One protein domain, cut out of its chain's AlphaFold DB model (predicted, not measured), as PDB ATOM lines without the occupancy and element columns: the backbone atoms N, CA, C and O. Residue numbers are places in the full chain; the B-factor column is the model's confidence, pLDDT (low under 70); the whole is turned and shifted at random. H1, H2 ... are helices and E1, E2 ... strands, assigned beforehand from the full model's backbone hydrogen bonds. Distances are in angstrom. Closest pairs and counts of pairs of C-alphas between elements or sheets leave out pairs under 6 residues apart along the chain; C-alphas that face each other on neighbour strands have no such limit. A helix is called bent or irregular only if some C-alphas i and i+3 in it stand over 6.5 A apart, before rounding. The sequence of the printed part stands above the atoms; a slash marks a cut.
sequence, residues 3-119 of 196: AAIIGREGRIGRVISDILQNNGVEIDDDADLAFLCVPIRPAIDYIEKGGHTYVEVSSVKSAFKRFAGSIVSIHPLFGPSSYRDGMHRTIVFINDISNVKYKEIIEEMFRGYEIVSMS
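This is residues 3 to 119 of the 196 residues of the protein "Prephenate/arogenate dehydrogenase domain-containing protein" of Thermoplasma sp. Kam2015 (UniProt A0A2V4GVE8). Picture one strongly twisted sheet of six strands, laid side by side in the order of the printed part, with helices over both faces: H1 and H4 on one face, H2 on the other, in three layers, while H3 only grazes the sheet. The 117 printed residues hold four named helices and six named strands in the order E1 H1 E2 H2 E3 H3 E4 E5 H4 E6, and the class is mixed, helices and strands. The sheet runs E1 E2 E3 E4 E5 E6 and is mixed: E4 and E5 are antiparallel, the other neighbours parallel. The whole is compact and rounded, with a radius of gyration of the C-alphas of 12.9 A and spans of 35 by 30 by 24 A.

Begin at the first printed residue with E1, residues 3 to 6, an edge strand. Beside it is E2, residues 33 to 36, parallel at 26 degrees; look for N 4 and O 33, 2.9 A apart and within hydrogen-bond range. Between them along the chain comes H1, residues 11 to 22, on the sheet at a height of 7.5 A over it; the closest C-alphas of E1 and H1 are those of Ile 5 and Gly 13, 6.6 A apart. Next, E3, residues 53 to 56, is parallel to E2 at 28 degrees, with N 34 and O 53 at 2.9 A. H2, residues 40 to 49, runs along the strands at 4 degrees to E2 on the local plane, with a height over the sheet of 9.3 A; its C-alpha 47 is 6.7 A from that of Tyr 54, the closest pair with E3. E4, residues 72 to 76, is parallel to E3 at 31 degrees, with N 72 and O 54 at 2.8 A. H3, residues 62 to 67, grazes the sheet with residues 64 to 67; it is close to H2 but not clearly touching, the closest C-alphas being those of Ile 44 and Phe 64, 7.6 A apart. E5, residues 90 to 94, makes a hairpin with E4, antiparallel at 153 degrees, with N 92 and O 75 at 2.8 A. E6, residues 114 to 118, is the other edge strand, parallel to E5 at 32 degrees, with N 93 and O 116 at 2.7 A. H4, residues 100 to 109, is on the opposite face from H2, at a height of 6.4 A, and lies only just over E4, with 3 of its C-alphas, slantwise to it at 43 degrees on the local plane. The strand-helix-strand units, two parallel neighbour strands with a helix between, are E1, H1, E2 with a left-handed crossover, and E2, H2, E3, then E3, H3, E4, then E5, H4, E6, with right-handed ones. H1 and H2 have every O i to N i+4 pair within hydrogen-bond range; H4 has 4 of 6, and H3 has 0 of 2 but 2 of 3 O i to N i+3 pairs.

Find C-alpha 3 at (-41.249, 40.505, -33.896), where E1 begins, 9.9 A long. H1 runs 17.1 A from C-alpha 11 at (-54.506, 50.825, -28.880); E2 is 9.9 A, H2 14.5 A, E3 9.8 A, H3 10.2 A. E4 and E5 are 12.8 A each, H4 14.8 A, and E6 13.0 A, ending at C-alpha 118, (-32.314, 56.430, -18.262). H3 and H4 are irregular: C-alphas 63 and 66 are 7.6 A apart, and C-alphas 101 and 104 are 7.3 A apart.

The two C-alphas farthest apart are those of Lys 49 and Met 87, 36.9 A. The printed part has no cut. The link from E4 to E5, residues 77 to 89, is long. Mean pLDDT of the printed part is 96.4, and no printed residue is under 70.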
ATOM      1  N   ALA A   3     -40.785  40.277 -35.259       97.81
ATOM      2  CA  ALA A   3     -41.249  40.505 -33.896       97.81
ATOM      3  C   ALA A   3     -42.702  40.047 -33.718       97.81
ATOM      4  O   ALA A   3     -43.536  40.269 -34.594       97.81
ATOM      5  N   ALA A   4     -43.014  39.484 -32.558       98.12
ATOM      6  CA  ALA A   4     -44.378  39.193 -32.141       98.12
ATOM      7  C   ALA A   4     -44.963  40.406 -31.401       98.12
ATOM      8  O   ALA A   4     -44.232  41.186 -30.781       98.12
ATOM      9  N   ILE A   5     -46.290  40.568 -31.429       98.25
ATOM     10  CA  ILE A   5     -46.988  41.622 -30.675       98.25
ATOM     11  C   ILE A   5     -48.123  41.002 -29.869       98.25
ATOM     12  O   ILE A   5     -49.212  40.728 -30.373       98.25
ATOM     13  N   ILE A   6     -47.896  40.856 -28.570       97.69
ATOM     14  CA  ILE A   6     -48.913  40.412 -27.624       97.69
ATOM     15  C   ILE A   6     -49.781  41.620 -27.267       97.69
ATOM     16  O   ILE A   6     -49.275  42.652 -26.835       97.69
ATOM     17  N   GLY A   7     -51.098  41.504 -27.454       96.31
ATOM     18  CA  GLY A   7     -52.017  42.643 -27.329       96.31
ATOM     19  C   GLY A   7     -52.110  43.502 -28.595       96.31
ATOM     20  O   GLY A   7     -52.451  44.682 -28.509       96.31
ATOM     21  N   ARG A   8     -51.829  42.924 -29.773       95.06
ATOM     22  CA  ARG A   8     -51.832  43.608 -31.081       95.06
ATOM     23  C   ARG A   8     -53.092  44.419 -31.376       95.06
ATOM     24  O   ARG A   8     -52.978  45.537 -31.857       95.06
ATOM     25  N   GLU A   9     -54.272  43.899 -31.045       93.38
ATOM     26  CA  GLU A   9     -55.556  44.588 -31.275       93.38
ATOM     27  C   GLU A   9     -55.782  45.791 -30.338       93.38
ATOM     28  O   GLU A   9     -56.670  46.625 -30.548       93.38
ATOM     29  N   GLY A  10     -54.952  45.914 -29.301       93.06
ATOM     30  CA  GLY A  10     -54.938  47.047 -28.393       93.06
ATOM     31  C   GLY A  10     -54.557  48.358 -29.085       93.06
ATOM     32  O   GLY A  10     -54.011  48.404 -30.188       93.06
ATOM     33  N   ARG A  11     -54.847  49.472 -28.408       93.00
ATOM     34  CA  ARG A  11     -54.506  50.825 -28.880       93.00
ATOM     35  C   ARG A  11     -53.006  50.958 -29.171       93.00
ATOM     36  O   ARG A  11     -52.643  51.276 -30.298       93.00
ATOM     37  N   ILE A  12     -52.158  50.675 -28.181       94.88
ATOM     38  CA  ILE A  12     -50.699  50.753 -28.338       94.88
ATOM     39  C   ILE A  12     -50.149  49.620 -29.216       94.88
ATOM     40  O   ILE A  12     -49.271  49.869 -30.031       94.88
ATOM     41  N   GLY A  13     -50.727  48.413 -29.148       97.12
ATOM     42  CA  GLY A  13     -50.329  47.283 -29.998       97.12
ATOM     43  C   GLY A  13     -50.426  47.591 -31.493       97.12
ATOM     44  O   GLY A  13     -49.490  47.315 -32.240       97.12
ATOM     45  N   ARG A  14     -51.506  48.260 -31.921       96.75
ATOM     46  CA  ARG A  14     -51.661  48.719 -33.311       96.75
ATOM     47  C   ARG A  14     -50.636  49.779 -33.702       96.75
ATOM     48  O   ARG A  14     -50.128  49.726 -34.814       96.75
ATOM     49  N   VAL A  15     -50.318  50.707 -32.799       96.75
ATOM     50  CA  VAL A  15     -49.302  51.748 -33.034       96.75
ATOM     51  C   VAL A  15     -47.922  51.123 -33.215       96.75
ATOM     52  O   VAL A  15     -47.248  51.412 -34.199       96.75
ATOM     53  N   ILE A  16     -47.522  50.231 -32.308       97.94
ATOM     54  CA  ILE A  16     -46.239  49.531 -32.397       97.94
ATOM     55  C   ILE A  16     -46.188  48.669 -33.663       97.94
ATOM     56  O   ILE A  16     -45.205  48.742 -34.388       97.94
ATOM     57  N   SER A  17     -47.262  47.941 -33.997       97.94
ATOM     58  CA  SER A  17     -47.354  47.180 -35.254       97.94
ATOM     59  C   SER A  17     -47.132  48.065 -36.478       97.94
ATOM     60  O   SER A  17     -46.311  47.725 -37.322       97.94
ATOM     61  N   ASP A  18     -47.832  49.200 -36.565       97.38
ATOM     62  CA  ASP A  18     -47.722  50.147 -37.683       97.38
ATOM     63  C   ASP A  18     -46.278  50.663 -37.817       97.38
ATOM     64  O   ASP A  18     -45.684  50.605 -38.890       97.38
ATOM     65  N   ILE A  19     -45.662  51.090 -36.710       97.38
ATOM     66  CA  ILE A  19     -44.279  51.593 -36.703       97.38
ATOM     67  C   ILE A  19     -43.288  50.518 -37.155       97.38
ATOM     68  O   ILE A  19     -42.484  50.763 -38.055       97.38
ATOM     69  N   LEU A  20     -43.358  49.328 -36.557       98.00
ATOM     70  CA  LEU A  20     -42.451  48.224 -36.855       98.00
ATOM     71  C   LEU A  20     -42.565  47.792 -38.325       98.00
ATOM     72  O   LEU A  20     -41.550  47.659 -39.010       98.00
ATOM     73  N   GLN A  21     -43.786  47.656 -38.848       97.62
ATOM     74  CA  GLN A  21     -44.015  47.289 -40.250       97.62
ATOM     75  C   GLN A  21     -43.498  48.355 -41.221       97.62
ATOM     76  O   GLN A  21     -42.854  48.013 -42.213       97.62
ATOM     77  N   ASN A  22     -43.702  49.642 -40.918       96.81
ATOM     78  CA  ASN A  22     -43.163  50.744 -41.725       96.81
ATOM     79  C   ASN A  22     -41.624  50.767 -41.738       96.81
ATOM     80  O   ASN A  22     -41.021  51.219 -42.711       96.81
ATOM     81  N   ASN A  23     -40.987  50.222 -40.700       97.19
ATOM     82  CA  ASN A  23     -39.539  50.039 -40.619       97.19
ATOM     83  C   ASN A  23     -39.047  48.691 -41.180       97.19
ATOM     84  O   ASN A  23     -37.864  48.374 -41.069       97.19
ATOM     85  N   GLY A  24     -39.913  47.907 -41.831       97.38
ATOM     86  CA  GLY A  24     -39.536  46.636 -42.460       97.38
ATOM     87  C   GLY A  24     -39.371  45.472 -41.476       97.38
ATOM     88  O   GLY A  24     -38.705  44.482 -41.792       97.38
ATOM     89  N   VAL A  25     -39.953  45.577 -40.280       97.88
ATOM     90  CA  VAL A  25     -40.070  44.463 -39.335       97.88
ATOM     91  C   VAL A  25     -41.317  43.652 -39.682       97.88
ATOM     92  O   VAL A  25     -42.426  44.177 -39.761       97.88
ATOM     93  N   GLU A  26     -41.134  42.354 -39.894       97.88
ATOM     94  CA  GLU A  26     -42.226  41.410 -40.113       97.88
ATOM     95  C   GLU A  26     -42.889  41.072 -38.771       97.88
ATOM     96  O   GLU A  26     -42.197  40.780 -37.793       97.88
ATOM     97  N   ILE A  27     -44.223  41.123 -38.724       97.88
ATOM     98  CA  ILE A  27     -44.983  40.727 -37.535       97.88
ATOM     99  C   ILE A  27     -45.324  39.246 -37.649       97.88
ATOM    100  O   ILE A  27     -46.101  38.869 -38.528       97.88
ATOM    101  N   ASP A  28     -44.733  38.446 -36.771       96.44
ATOM    102  CA  ASP A  28     -44.788  36.984 -36.772       96.44
ATOM    103  C   ASP A  28     -44.916  36.502 -35.320       96.44
ATOM    104  O   ASP A  28     -44.100  36.876 -34.476       96.44
ATOM    105  N   ASP A  29     -45.953  35.718 -35.024       92.50
ATOM    106  CA  ASP A  29     -46.241  35.247 -33.662       92.50
ATOM    107  C   ASP A  29     -45.180  34.248 -33.160       92.50
ATOM    108  O   ASP A  29     -44.986  34.123 -31.951       92.50
ATOM    109  N   ASP A  30     -44.434  33.612 -34.072       92.12
ATOM    110  CA  ASP A  30     -43.341  32.681 -33.759       92.12
ATOM    111  C   ASP A  30     -41.978  33.387 -33.585       92.12
ATOM    112  O   ASP A  30     -40.935  32.739 -33.478       92.12
ATOM    113  N   ALA A  31     -41.941  34.725 -33.575       94.75
ATOM    114  CA  ALA A  31     -40.695  35.471 -33.430       94.75
ATOM    115  C   ALA A  31     -40.069  35.343 -32.025       94.75
ATOM    116  O   ALA A  31     -40.747  35.372 -30.995       94.75
ATOM    117  N   ASP A  32     -38.733  35.334 -31.975       91.00
ATOM    118  CA  ASP A  32     -37.971  35.263 -30.718       91.00
ATOM    119  C   ASP A  32     -38.157  36.498 -29.816       91.00
ATOM    120  O   ASP A  32     -38.000  36.409 -28.596       91.00
ATOM    121  N   LEU A  33     -38.454  37.661 -30.410       97.00
ATOM    122  CA  LEU A  33     -38.680  38.927 -29.710       97.00
ATOM    123  C   LEU A  33     -40.175  39.268 -29.719       97.00
ATOM    124  O   LEU A  33     -40.766  39.399 -30.790       97.00
ATOM    125  N   ALA A  34     -40.769  39.465 -28.543       98.31
ATOM    126  CA  ALA A  34     -42.198  39.729 -28.395       98.31
ATOM    127  C   ALA A  34     -42.467  41.033 -27.628       98.31
ATOM    128  O   ALA A  34     -42.047  41.190 -26.482       98.31
ATOM    129  N   PHE A  35     -43.212  41.956 -28.239       98.69
ATOM    130  CA  PHE A  35     -43.659  43.196 -27.600       98.69
ATOM    131  C   PHE A  35     -44.914  42.954 -26.757       98.69
ATOM    132  O   PHE A  35     -45.941  42.500 -27.265       98.69
ATOM    133  N   LEU A  36     -44.854  43.306 -25.473       98.44
ATOM    134  CA  LEU A  36     -45.953  43.182 -24.518       98.44
ATOM    135  C   LEU A  36     -46.783  44.468 -24.482       98.44
ATOM    136  O   LEU A  36     -46.581  45.334 -23.637       98.44
ATOM    137  N   CYS A  37     -47.752  44.574 -25.389       97.38
ATOM    138  CA  CYS A  37     -48.683  45.699 -25.508       97.38
ATOM    139  C   CYS A  37     -49.965  45.480 -24.681       97.38
ATOM    140  O   CYS A  37     -51.083  45.688 -25.160       97.38
ATOM    141  N   VAL A  38     -49.798  45.026 -23.439       96.06
ATOM    142  CA  VAL A  38     -50.868  44.665 -22.494       96.06
ATOM    143  C   VAL A  38     -50.671  45.402 -21.159       96.06
ATOM    144  O   VAL A  38     -49.582  45.928 -20.927       96.06
ATOM    145  N   PRO A  39     -51.685  45.466 -20.271       95.62
ATOM    146  CA  PRO A  39     -51.515  46.051 -18.940       95.62
ATOM    147  C   PRO A  39     -50.384  45.385 -18.139       95.62
ATOM    148  O   PRO A  39     -49.967  44.260 -18.439       95.62
ATOM    149  N   ILE A  40     -49.906  46.070 -17.096       96.44
ATOM    150  CA  ILE A  40     -48.698  45.677 -16.347       96.44
ATOM    151  C   ILE A  40     -48.829  44.259 -15.791       96.44
ATOM    152  O   ILE A  40     -47.891  43.466 -15.883       96.44
ATOM    153  N   ARG A  41     -49.996  43.912 -15.239       95.62
ATOM    154  CA  ARG A  41     -50.193  42.602 -14.619       95.62
ATOM    155  C   ARG A  41     -50.111  41.446 -15.634       95.62
ATOM    156  O   ARG A  41     -49.278  40.568 -15.419       95.62
ATOM    157  N   PRO A  42     -50.865  41.448 -16.749       96.56
ATOM    158  CA  PRO A  42     -50.659  40.477 -17.820       96.56
ATOM    159  C   PRO A  42     -49.227  40.445 -18.366       96.56
ATOM    160  O   PRO A  42     -48.711  39.361 -18.620       96.56
ATOM    161  N   ALA A  43     -48.565  41.600 -18.534       97.62
ATOM    162  CA  ALA A  43     -47.185  41.651 -19.026       97.62
ATOM    163  C   ALA A  43     -46.229  40.882 -18.101       97.62
ATOM    164  O   ALA A  43     -45.434  40.065 -18.563       97.62
ATOM    165  N   ILE A  44     -46.359  41.087 -16.791       98.12
ATOM    166  CA  ILE A  44     -45.634  40.329 -15.771       98.12
ATOM    167  C   ILE A  44     -45.883  38.822 -15.915       98.12
ATOM    168  O   ILE A  44     -44.925  38.051 -15.914       98.12
ATOM    169  N   ASP A  45     -47.144  38.408 -16.066       98.06
ATOM    170  CA  ASP A  45     -47.498  36.989 -16.163       98.06
ATOM    171  C   ASP A  45     -46.883  36.333 -17.423       98.06
ATOM    172  O   ASP A  45     -46.512  35.159 -17.386       98.06
ATOM    173  N   TYR A  46     -46.737  37.067 -18.538       98.00
ATOM    174  CA  TYR A  46     -46.015  36.589 -19.729       98.00
ATOM    175  C   TYR A  46     -44.515  36.432 -19.472       98.00
ATOM    176  O   TYR A  46     -43.939  35.397 -19.809       98.00
ATOM    177  N   ILE A  47     -43.890  37.426 -18.836       98.19
ATOM    178  CA  ILE A  47     -42.456  37.393 -18.521       98.19
ATOM    179  C   ILE A  47     -42.132  36.209 -17.602       98.19
ATOM    180  O   ILE A  47     -41.168  35.489 -17.855       98.19
ATOM    181  N   GLU A  48     -42.951  35.963 -16.576       97.75
ATOM    182  CA  GLU A  48     -42.760  34.852 -15.633       97.75
ATOM    183  C   GLU A  48     -42.918  33.474 -16.289       97.75
ATOM    184  O   GLU A  48     -42.211  32.536 -15.923       97.75
ATOM    185  N   LYS A  49     -43.809  33.342 -17.280       96.25
ATOM    186  CA  LYS A  49     -43.951  32.105 -18.066       96.25
ATOM    187  C   LYS A  49     -42.756  31.846 -18.986       96.25
ATOM    188  O   LYS A  49     -42.511  30.693 -19.337       96.25
ATOM    189  N   GLY A  50     -42.019  32.888 -19.371       92.25
ATOM    190  CA  GLY A  50     -40.920  32.795 -20.328       92.25
ATOM    191  C   GLY A  50     -41.404  32.500 -21.753       92.25
ATOM    192  O   GLY A  50     -42.545  32.794 -22.105       92.25
ATOM    193  N   GLY A  51     -40.519  31.948 -22.586       89.31
ATOM    194  CA  GLY A  51     -40.822  31.520 -23.961       89.31
ATOM    195  C   GLY A  51     -40.318  32.458 -25.061       89.31
ATOM    196  O   GLY A  51     -40.006  31.986 -26.144       89.31
ATOM    197  N   HIS A  52     -40.146  33.748 -24.764       92.25
ATOM    198  CA  HIS A  52     -39.608  34.739 -25.701       92.25
ATOM    199  C   HIS A  52     -38.622  35.671 -24.995       92.25
ATOM    200  O   HIS A  52     -38.585  35.763 -23.764       92.25
ATOM    201  N   THR A  53     -37.857  36.425 -25.781       96.38
ATOM    202  CA  THR A  53     -37.288  37.686 -25.304       96.38
ATOM    203  C   THR A  53     -38.404  38.726 -25.309       96.38
ATOM    204  O   THR A  53     -38.895  39.113 -26.367       96.38
ATOM    205  N   TYR A  54     -38.817  39.188 -24.135       98.50
ATOM    206  CA  TYR A  54     -39.908  40.154 -24.032       98.50
ATOM    207  C   TYR A  54     -39.416  41.599 -24.080       98.50
ATOM    208  O   TYR A  54     -38.435  41.946 -23.423       98.50
ATOM    209  N   VAL A  55     -40.146  42.437 -24.815       98.75
ATOM    210  CA  VAL A  55     -40.049  43.898 -24.790       98.75
ATOM    211  C   VAL A  55     -41.305  44.440 -24.114       98.75
ATOM    212  O   VAL A  55     -42.385  44.419 -24.704       98.75
ATOM    213  N   GLU A  56     -41.200  44.898 -22.872       98.12
ATOM    214  CA  GLU A  56     -42.321  45.546 -22.185       98.12
ATOM    215  C   GLU A  56     -42.359  47.046 -22.509       98.12
ATOM    216  O   GLU A  56     -41.313  47.691 -22.605       98.12
ATOM    217  N   VAL A  57     -43.567  47.577 -22.737       98.25
ATOM    218  CA  VAL A  57     -43.797  48.961 -23.201       98.25
ATOM    219  C   VAL A  57     -44.684  49.775 -22.254       98.25
ATOM    220  O   VAL A  57     -45.288  50.765 -22.665       98.25
ATOM    221  N   SER A  58     -44.841  49.322 -21.010       97.25
ATOM    222  CA  SER A  58     -45.769  49.910 -20.035       97.25
ATOM    223  C   SER A  58     -45.409  51.361 -19.688       97.25
ATOM    224  O   SER A  58     -44.370  51.849 -20.104       97.25
ATOM    225  N   SER A  59     -46.216  52.090 -18.911       97.06
ATOM    226  CA  SER A  59     -45.889  53.478 -18.508       97.06
ATOM    227  C   SER A  59     -45.222  53.592 -17.129       97.06
ATOM    228  O   SER A  59     -44.876  54.692 -16.710       97.06
ATOM    229  N   VAL A  60     -44.988  52.469 -16.436       97.88
ATOM    230  CA  VAL A  60     -44.332  52.411 -15.114       97.88
ATOM    231  C   VAL A  60     -43.237  51.358 -15.140       97.88
ATOM    232  O   VAL A  60     -43.501  50.204 -15.467       97.88
ATOM    233  N   LYS A  61     -42.004  51.731 -14.794       98.44
ATOM    234  CA  LYS A  61     -40.829  50.865 -14.986       98.44
ATOM    235  C   LYS A  61     -40.416  50.123 -13.735       98.44
ATOM    236  O   LYS A  61     -40.017  48.963 -13.808       98.44
ATOM    237  N   SER A  62     -40.574  50.737 -12.569       97.12
ATOM    238  CA  SER A  62     -40.248  50.127 -11.275       97.12
ATOM    239  C   SER A  62     -40.898  48.755 -11.052       97.12
ATOM    240  O   SER A  62     -40.263  47.882 -10.458       97.12
ATOM    241  N   ALA A  63     -42.094  48.516 -11.602       96.81
ATOM    242  CA  ALA A  63     -42.791  47.228 -11.549       96.81
ATOM    243  C   ALA A  63     -42.001  46.060 -12.184       96.81
ATOM    244  O   ALA A  63     -42.201  44.900 -11.816       96.81
ATOM    245  N   PHE A  64     -41.074  46.358 -13.098       98.31
ATOM    246  CA  PHE A  64     -40.299  45.373 -13.850       98.31
ATOM    247  C   PHE A  64     -38.850  45.224 -13.364       98.31
ATOM    248  O   PHE A  64     -38.136  44.360 -13.868       98.31
ATOM    249  N   LYS A  65     -38.414  45.979 -12.338       97.94
ATOM    250  CA  LYS A  65     -37.027  45.940 -11.819       97.94
ATOM    251  C   LYS A  65     -36.538  44.536 -11.457       97.94
ATOM    252  O   LYS A  65     -35.369  44.219 -11.642       97.94
ATOM    253  N   ARG A  66     -37.429  43.662 -10.981       97.88
ATOM    254  CA  ARG A  66     -37.091  42.269 -10.636       97.88
ATOM    255  C   ARG A  66     -36.691  41.393 -11.833       97.88
ATOM    256  O   ARG A  66     -36.173  40.305 -11.620       97.88
ATOM    257  N   PHE A  67     -36.931  41.849 -13.061       98.12
ATOM    258  CA  PHE A  67     -36.571  41.155 -14.302       98.12
ATOM    259  C   PHE A  67     -35.315  41.739 -14.967       98.12
ATOM    260  O   PHE A  67     -35.067  41.473 -16.145       98.12
ATOM    261  N   ALA A  68     -34.535  42.539 -14.231       98.12
ATOM    262  CA  ALA A  68     -33.350  43.211 -14.748       98.12
ATOM    263  C   ALA A  68     -32.414  42.253 -15.510       98.12
ATOM    264  O   ALA A  68     -32.093  41.157 -15.049       98.12
ATOM    265  N   GLY A  69     -32.013  42.659 -16.715       97.38
ATOM    266  CA  GLY A  69     -31.149  41.896 -17.617       97.38
ATOM    267  C   GLY A  69     -31.823  40.724 -18.344       97.38
ATOM    268  O   GLY A  69     -31.205  40.139 -19.236       97.38
ATOM    269  N   SER A  70     -33.077  40.389 -18.019       97.56
ATOM    270  CA  SER A  70     -33.810  39.259 -18.620       97.56
ATOM    271  C   SER A  70     -34.815  39.682 -19.694       97.56
ATOM    272  O   SER A  70     -35.179  38.872 -20.542       97.56
ATOM    273  N   ILE A  71     -35.241  40.944 -19.684       98.56
ATOM    274  CA  ILE A  71     -36.198  41.524 -20.639       98.56
ATOM    275  C   ILE A  71     -35.615  42.777 -21.284       98.56
ATOM    276  O   ILE A  71     -34.549  43.237 -20.893       98.56
ATOM    277  N   VAL A  72     -36.329  43.371 -22.230       98.75
ATOM    278  CA  VAL A  72     -36.117  44.744 -22.687       98.75
ATOM    279  C   VAL A  72     -37.277  45.591 -22.170       98.75
ATOM    280  O   VAL A  72     -38.431  45.185 -22.259       98.75
ATOM    281  N   SER A  73     -36.977  46.748 -21.601       98.75
ATOM    282  CA  SER A  73     -37.951  47.651 -20.993       98.75
ATOM    283  C   SER A  73     -37.860  49.002 -21.680       98.75
ATOM    284  O   SER A  73     -36.807  49.649 -21.667       98.75
ATOM    285  N   ILE A  74     -38.955  49.405 -22.321       98.75
ATOM    286  CA  ILE A  74     -39.041  50.680 -23.025       98.75
ATOM    287  C   ILE A  74     -40.301  51.462 -22.639       98.75
ATOM    288  O   ILE A  74     -41.250  50.935 -22.063       98.75
ATOM    289  N   HIS A  75     -40.322  52.751 -22.955       98.56
ATOM    290  CA  HIS A  75     -41.532  53.566 -22.932       98.56
ATOM    291  C   HIS A  75     -41.598  54.433 -24.186       98.56
ATOM    292  O   HIS A  75     -40.855  55.410 -24.291       98.56
ATOM    293  N   PRO A  76     -42.476  54.118 -25.143       97.50
ATOM    294  CA  PRO A  76     -42.846  55.073 -26.174       97.50
ATOM    295  C   PRO A  76     -43.569  56.259 -25.519       97.50
ATOM    296  O   PRO A  76     -44.656  56.079 -24.976       97.50
ATOM    297  N   LEU A  77     -43.005  57.472 -25.572       95.81
ATOM    298  CA  LEU A  77     -43.632  58.687 -25.013       95.81
ATOM    299  C   LEU A  77     -44.691  59.272 -25.960       95.81
ATOM    300  O   LEU A  77     -44.850  60.482 -26.115       95.81
ATOM    301  N   PHE A  78     -45.400  58.383 -26.644       93.31
ATOM    302  CA  PHE A  78     -46.444  58.684 -27.600       93.31
ATOM    303  C   PHE A  78     -47.498  57.582 -27.569       93.31
ATOM    304  O   PHE A  78     -47.234  56.429 -27.229       93.31
ATOM    305  N   GLY A  79     -48.711  57.943 -27.968       89.25
ATOM    306  CA  GLY A  79     -49.834  57.023 -28.063       89.25
ATOM    307  C   GLY A  79     -50.520  57.108 -29.424       89.25
ATOM    308  O   GLY A  79     -50.064  57.822 -30.321       89.25
ATOM    309  N   PRO A  80     -51.673  56.439 -29.587       88.75
ATOM    310  CA  PRO A  80     -52.450  56.483 -30.827       88.75
ATOM    311  C   PRO A  80     -52.819  57.898 -31.276       88.75
ATOM    312  O   PRO A  80     -52.986  58.136 -32.468       88.75
ATOM    313  N   SER A  81     -52.951  58.822 -30.323       87.00
ATOM    314  CA  SER A  81     -53.316  60.213 -30.586       87.00
ATOM    315  C   SER A  81     -52.139  61.081 -31.051       87.00
ATOM    316  O   SER A  81     -52.390  62.137 -31.619       87.00
ATOM    317  N   SER A  82     -50.885  60.663 -30.833       88.75
ATOM    318  CA  SER A  82     -49.693  61.487 -31.108       88.75
ATOM    319  C   SER A  82     -48.664  60.843 -32.040       88.75
ATOM    320  O   SER A  82     -47.903  61.555 -32.679       88.75
ATOM    321  N   TYR A  83     -48.665  59.521 -32.243       91.00
ATOM    322  CA  TYR A  83     -47.596  58.858 -33.014       91.00
ATOM    323  C   TYR A  83     -47.476  59.298 -34.490       91.00
ATOM    324  O   TYR A  83     -46.455  59.065 -35.136       91.00
ATOM    325  N   ARG A  84     -48.517  59.937 -35.046       89.69
ATOM    326  CA  ARG A  84     -48.554  60.443 -36.431       89.69
ATOM    327  C   ARG A  84     -48.304  61.944 -36.565       89.69
ATOM    328  O   ARG A  84     -48.278  62.431 -37.691       89.69
ATOM    329  N   ASP A  85     -48.122  62.682 -35.472       90.69
ATOM    330  CA  ASP A  85     -47.953  64.141 -35.545       90.69
ATOM    331  C   ASP A  85     -46.551  64.586 -35.994       90.69
ATOM    332  O   ASP A  85     -46.344  65.754 -36.316       90.69
ATOM    333  N   GLY A  86     -45.594  63.654 -36.052       86.81
ATOM    334  CA  GLY A  86     -44.221  63.922 -36.474       86.81
ATOM    335  C   GLY A  86     -43.360  64.643 -35.434       86.81
ATOM    336  O   GLY A  86     -42.172  64.821 -35.685       86.81
ATOM    337  N   MET A  87     -43.924  65.014 -34.284       89.69
ATOM    338  CA  MET A  87     -43.254  65.722 -33.194       89.69
ATOM    339  C   MET A  87     -42.904  64.777 -32.042       89.69
ATOM    340  O   MET A  87     -41.767  64.775 -31.577       89.69
ATOM    341  N   HIS A  88     -43.846  63.941 -31.600       91.75
ATOM    342  CA  HIS A  88     -43.637  63.044 -30.462       91.75
ATOM    343  C   HIS A  88     -42.988  61.739 -30.926       91.75
ATOM    344  O   HIS A  88     -43.664  60.783 -31.305       91.75
ATOM    345  N   ARG A  89     -41.650  61.718 -30.931       94.44
ATOM    346  CA  ARG A  89     -40.845  60.607 -31.464       94.44
ATOM    347  C   ARG A  89     -39.783  60.084 -30.504       94.44
ATOM    348  O   ARG A  89     -38.765  59.569 -30.949       94.44
ATOM    349  N   THR A  90     -40.025  60.173 -29.204       97.62
ATOM    350  CA  THR A  90     -39.077  59.697 -28.191       97.62
ATOM    351  C   THR A  90     -39.517  58.350 -27.626       97.62
ATOM    352  O   THR A  90     -40.682  58.157 -27.270       97.62
ATOM    353  N   ILE A  91     -38.576  57.418 -27.522       98.38
ATOM    354  CA  ILE A  91     -38.731  56.153 -26.808       98.38
ATOM    355  C   ILE A  91     -37.657  56.108 -25.731       98.38
ATOM    356  O   ILE A  91     -36.465  56.247 -26.005       98.38
ATOM    357  N   VAL A  92     -38.074  55.894 -24.491       98.62
ATOM    358  CA  VAL A  92     -37.153  55.712 -23.377       98.62
ATOM    359  C   VAL A  92     -36.745  54.250 -23.307       98.62
ATOM    360  O   VAL A  92     -37.604  53.384 -23.218       98.62
ATOM    361  N   PHE A  93     -35.450  53.971 -23.316       98.81
ATOM    362  CA  PHE A  93     -34.861  52.669 -23.035       98.81
ATOM    363  C   PHE A  93     -34.375  52.628 -21.586       98.81
ATOM    364  O   PHE A  93     -33.569  53.464 -21.171       98.81
ATOM    365  N   ILE A  94     -34.832  51.646 -20.813       98.75
ATOM    366  CA  ILE A  94     -34.533  51.580 -19.381       98.75
ATOM    367  C   ILE A  94     -33.270  50.769 -19.137       98.75
ATOM    368  O   ILE A  94     -33.286  49.542 -19.243       98.75
ATOM    369  N   ASN A  95     -32.161  51.442 -18.843       97.88
ATOM    370  CA  ASN A  95     -30.829  50.829 -18.824       97.88
ATOM    371  C   ASN A  95     -30.592  49.869 -17.644       97.88
ATOM    372  O   ASN A  95     -29.812  48.932 -17.787       97.88
ATOM    373  N   ASP A  96     -31.258  50.077 -16.509       98.25
ATOM    374  CA  ASP A  96     -31.135  49.260 -15.294       98.25
ATOM    375  C   ASP A  96     -32.120  48.077 -15.242       98.25
ATOM    376  O   ASP A  96     -32.029  47.240 -14.346       98.25
ATOM    377  N   ILE A  97     -33.030  47.970 -16.218       98.69
ATOM    378  CA  ILE A  97     -33.938  46.822 -16.390       98.69
ATOM    379  C   ILE A  97     -33.597  46.039 -17.655       98.69
ATOM    380  O   ILE A  97     -33.598  44.808 -17.656       98.69
ATOM    381  N   SER A  98     -33.314  46.739 -18.748       98.62
ATOM    382  CA  SER A  98     -33.181  46.112 -20.054       98.62
ATOM    383  C   SER A  98     -31.914  45.277 -20.181       98.62
ATOM    384  O   SER A  98     -30.833  45.644 -19.724       98.62
ATOM    385  N   ASN A  99     -32.018  44.186 -20.927       97.62
ATOM    386  CA  ASN A  99     -30.875  43.492 -21.474       97.62
ATOM    387  C   ASN A  99     -30.253  44.363 -22.572       97.62
ATOM    388  O   ASN A  99     -30.738  44.431 -23.702       97.62
ATOM    389  N   VAL A 100     -29.163  45.041 -22.213       95.88
ATOM    390  CA  VAL A 100     -28.501  46.063 -23.035       95.88
ATOM    391  C   VAL A 100     -28.047  45.568 -24.409       95.88
ATOM    392  O   VAL A 100     -27.927  46.377 -25.324       95.88
ATOM    393  N   LYS A 101     -27.877  44.250 -24.602       96.38
ATOM    394  CA  LYS A 101     -27.514  43.669 -25.907       96.38
ATOM    395  C   LYS A 101     -28.578  43.892 -26.991       96.38
ATOM    396  O   LYS A 101     -28.273  43.770 -28.168       96.38
ATOM    397  N   TYR A 102     -29.820  44.200 -26.603       97.12
ATOM    398  CA  TYR A 102     -30.908  44.488 -27.538       97.12
ATOM    399  C   TYR A 102     -31.052  45.975 -27.865       97.12
ATOM    400  O   TYR A 102     -31.923  46.314 -28.658       97.12
ATOM    401  N   LYS A 103     -30.234  46.872 -27.294       97.56
ATOM    402  CA  LYS A 103     -30.385  48.315 -27.525       97.56
ATOM    403  C   LYS A 103     -30.307  48.674 -29.014       97.56
ATOM    404  O   LYS A 103     -31.234  49.291 -29.524       97.56
ATOM    405  N   GLU A 104     -29.277  48.199 -29.712       97.81
ATOM    406  CA  GLU A 104     -29.104  48.438 -31.156       97.81
ATOM    407  C   GLU A 104     -30.247  47.824 -31.986       97.81
ATOM    408  O   GLU A 104     -30.687  48.396 -32.981       97.81
ATOM    409  N   ILE A 105     -30.788  46.678 -31.551       97.56
ATOM    410  CA  ILE A 105     -31.942  46.038 -32.201       97.56
ATOM    411  C   ILE A 105     -33.193  46.913 -32.047       97.56
ATOM    412  O   ILE A 105     -33.926  47.099 -33.015       97.56
ATOM    413  N   ILE A 106     -33.434  47.472 -30.856       98.19
ATOM    414  CA  ILE A 106     -34.539  48.410 -30.619       98.19
ATOM    415  C   ILE A 106     -34.349  49.687 -31.447       98.19
ATOM    416  O   ILE A 106     -35.306  50.146 -32.065       98.19
ATOM    417  N   GLU A 107     -33.136  50.234 -31.513       98.25
ATOM    418  CA  GLU A 107     -32.823  51.411 -32.337       98.25
ATOM    419  C   GLU A 107     -33.125  51.172 -33.824       98.25
ATOM    420  O   GLU A 107     -33.768  52.011 -34.455       98.25
ATOM    421  N   GLU A 108     -32.755  50.012 -34.377       98.00
ATOM    422  CA  GLU A 108     -33.073  49.681 -35.772       98.00
ATOM    423  C   GLU A 108     -34.575  49.419 -35.977       98.00
ATOM    424  O   GLU A 108     -35.162  49.884 -36.955       98.00
ATOM    425  N   MET A 109     -35.239  48.719 -35.047       98.00
ATOM    426  CA  MET A 109     -36.686  48.459 -35.116       98.00
ATOM    427  C   MET A 109     -37.514  49.752 -35.091       98.00
ATOM    428  O   MET A 109     -38.533  49.856 -35.778       98.00
ATOM    429  N   PHE A 110     -37.057  50.757 -34.346       97.50
ATOM    430  CA  PHE A 110     -37.685  52.071 -34.237       97.50
ATOM    431  C   PHE A 110     -36.904  53.159 -34.981       97.50
ATOM    432  O   PHE A 110     -36.926  54.324 -34.583       97.50
ATOM    433  N   ARG A 111     -36.247  52.821 -36.099       96.81
ATOM    434  CA  ARG A 111     -35.525  53.801 -36.918       96.81
ATOM    435  C   ARG A 111     -36.396  55.028 -37.219       96.81
ATOM    436  O   ARG A 111     -37.547  54.908 -37.638       96.81
ATOM    437  N   GLY A 112     -35.832  56.218 -37.001       95.44
ATOM    438  CA  GLY A 112     -36.541  57.497 -37.135       95.44
ATOM    439  C   GLY A 112     -37.228  57.998 -35.857       95.44
ATOM    440  O   GLY A 112     -37.849  59.065 -35.905       95.44
ATOM    441  N   TYR A 113     -37.103  57.259 -34.752       97.38
ATOM    442  CA  TYR A 113     -37.406  57.696 -33.389       97.38
ATOM    443  C   TYR A 113     -36.110  57.947 -32.612       97.38
ATOM    444  O   TYR A 113     -35.077  57.331 -32.871       97.38
ATOM    445  N   GLU A 114     -36.169  58.864 -31.654       97.50
ATOM    446  CA  GLU A 114     -35.093  59.139 -30.713       97.50
ATOM    447  C   GLU A 114     -35.159  58.141 -29.555       97.50
ATOM    448  O   GLU A 114     -36.139  58.108 -28.806       97.50
ATOM    449  N   ILE A 115     -34.111  57.329 -29.398       98.12
ATOM    450  CA  ILE A 115     -33.974  56.419 -28.260       98.12
ATOM    451  C   ILE A 115     -33.121  57.094 -27.185       98.12
ATOM    452  O   ILE A 115     -31.909  57.237 -27.336       98.12
ATOM    453  N   VAL A 116     -33.745  57.477 -26.073       98.19
ATOM    454  CA  VAL A 116     -33.049  58.034 -24.902       98.19
ATOM    455  C   VAL A 116     -32.885  56.957 -23.837       98.19
ATOM    456  O   VAL A 116     -33.726  56.073 -23.721       98.19
ATOM    457  N   SER A 117     -31.805  56.980 -23.057       98.44
ATOM    458  CA  SER A 117     -31.567  55.983 -22.002       98.44
ATOM    459  C   SER A 117     -31.582  56.628 -20.622       98.44
ATOM    460  O   SER A 117     -30.921  57.643 -20.423       98.44
ATOM    461  N   MET A 118     -32.295  56.024 -19.674       98.31
ATOM    462  CA  MET A 118     -32.314  56.430 -18.262       98.31
ATOM    463  C   MET A 118     -32.683  55.236 -17.376       98.31
ATOM    464  O   MET A 118     -33.139  54.209 -17.883       98.31
ATOM    465  N   SER A 119     -32.498  55.371 -16.067       98.62
ATOM    466  CA  SER A 119     -32.922  54.361 -15.097       98.62
ATOM    467  C   SER A 119     -34.437  54.358 -14.896       98.62
ATOM    468  O   SER A 119     -35.129  55.348 -15.141       98.62
TER     469      SER A 119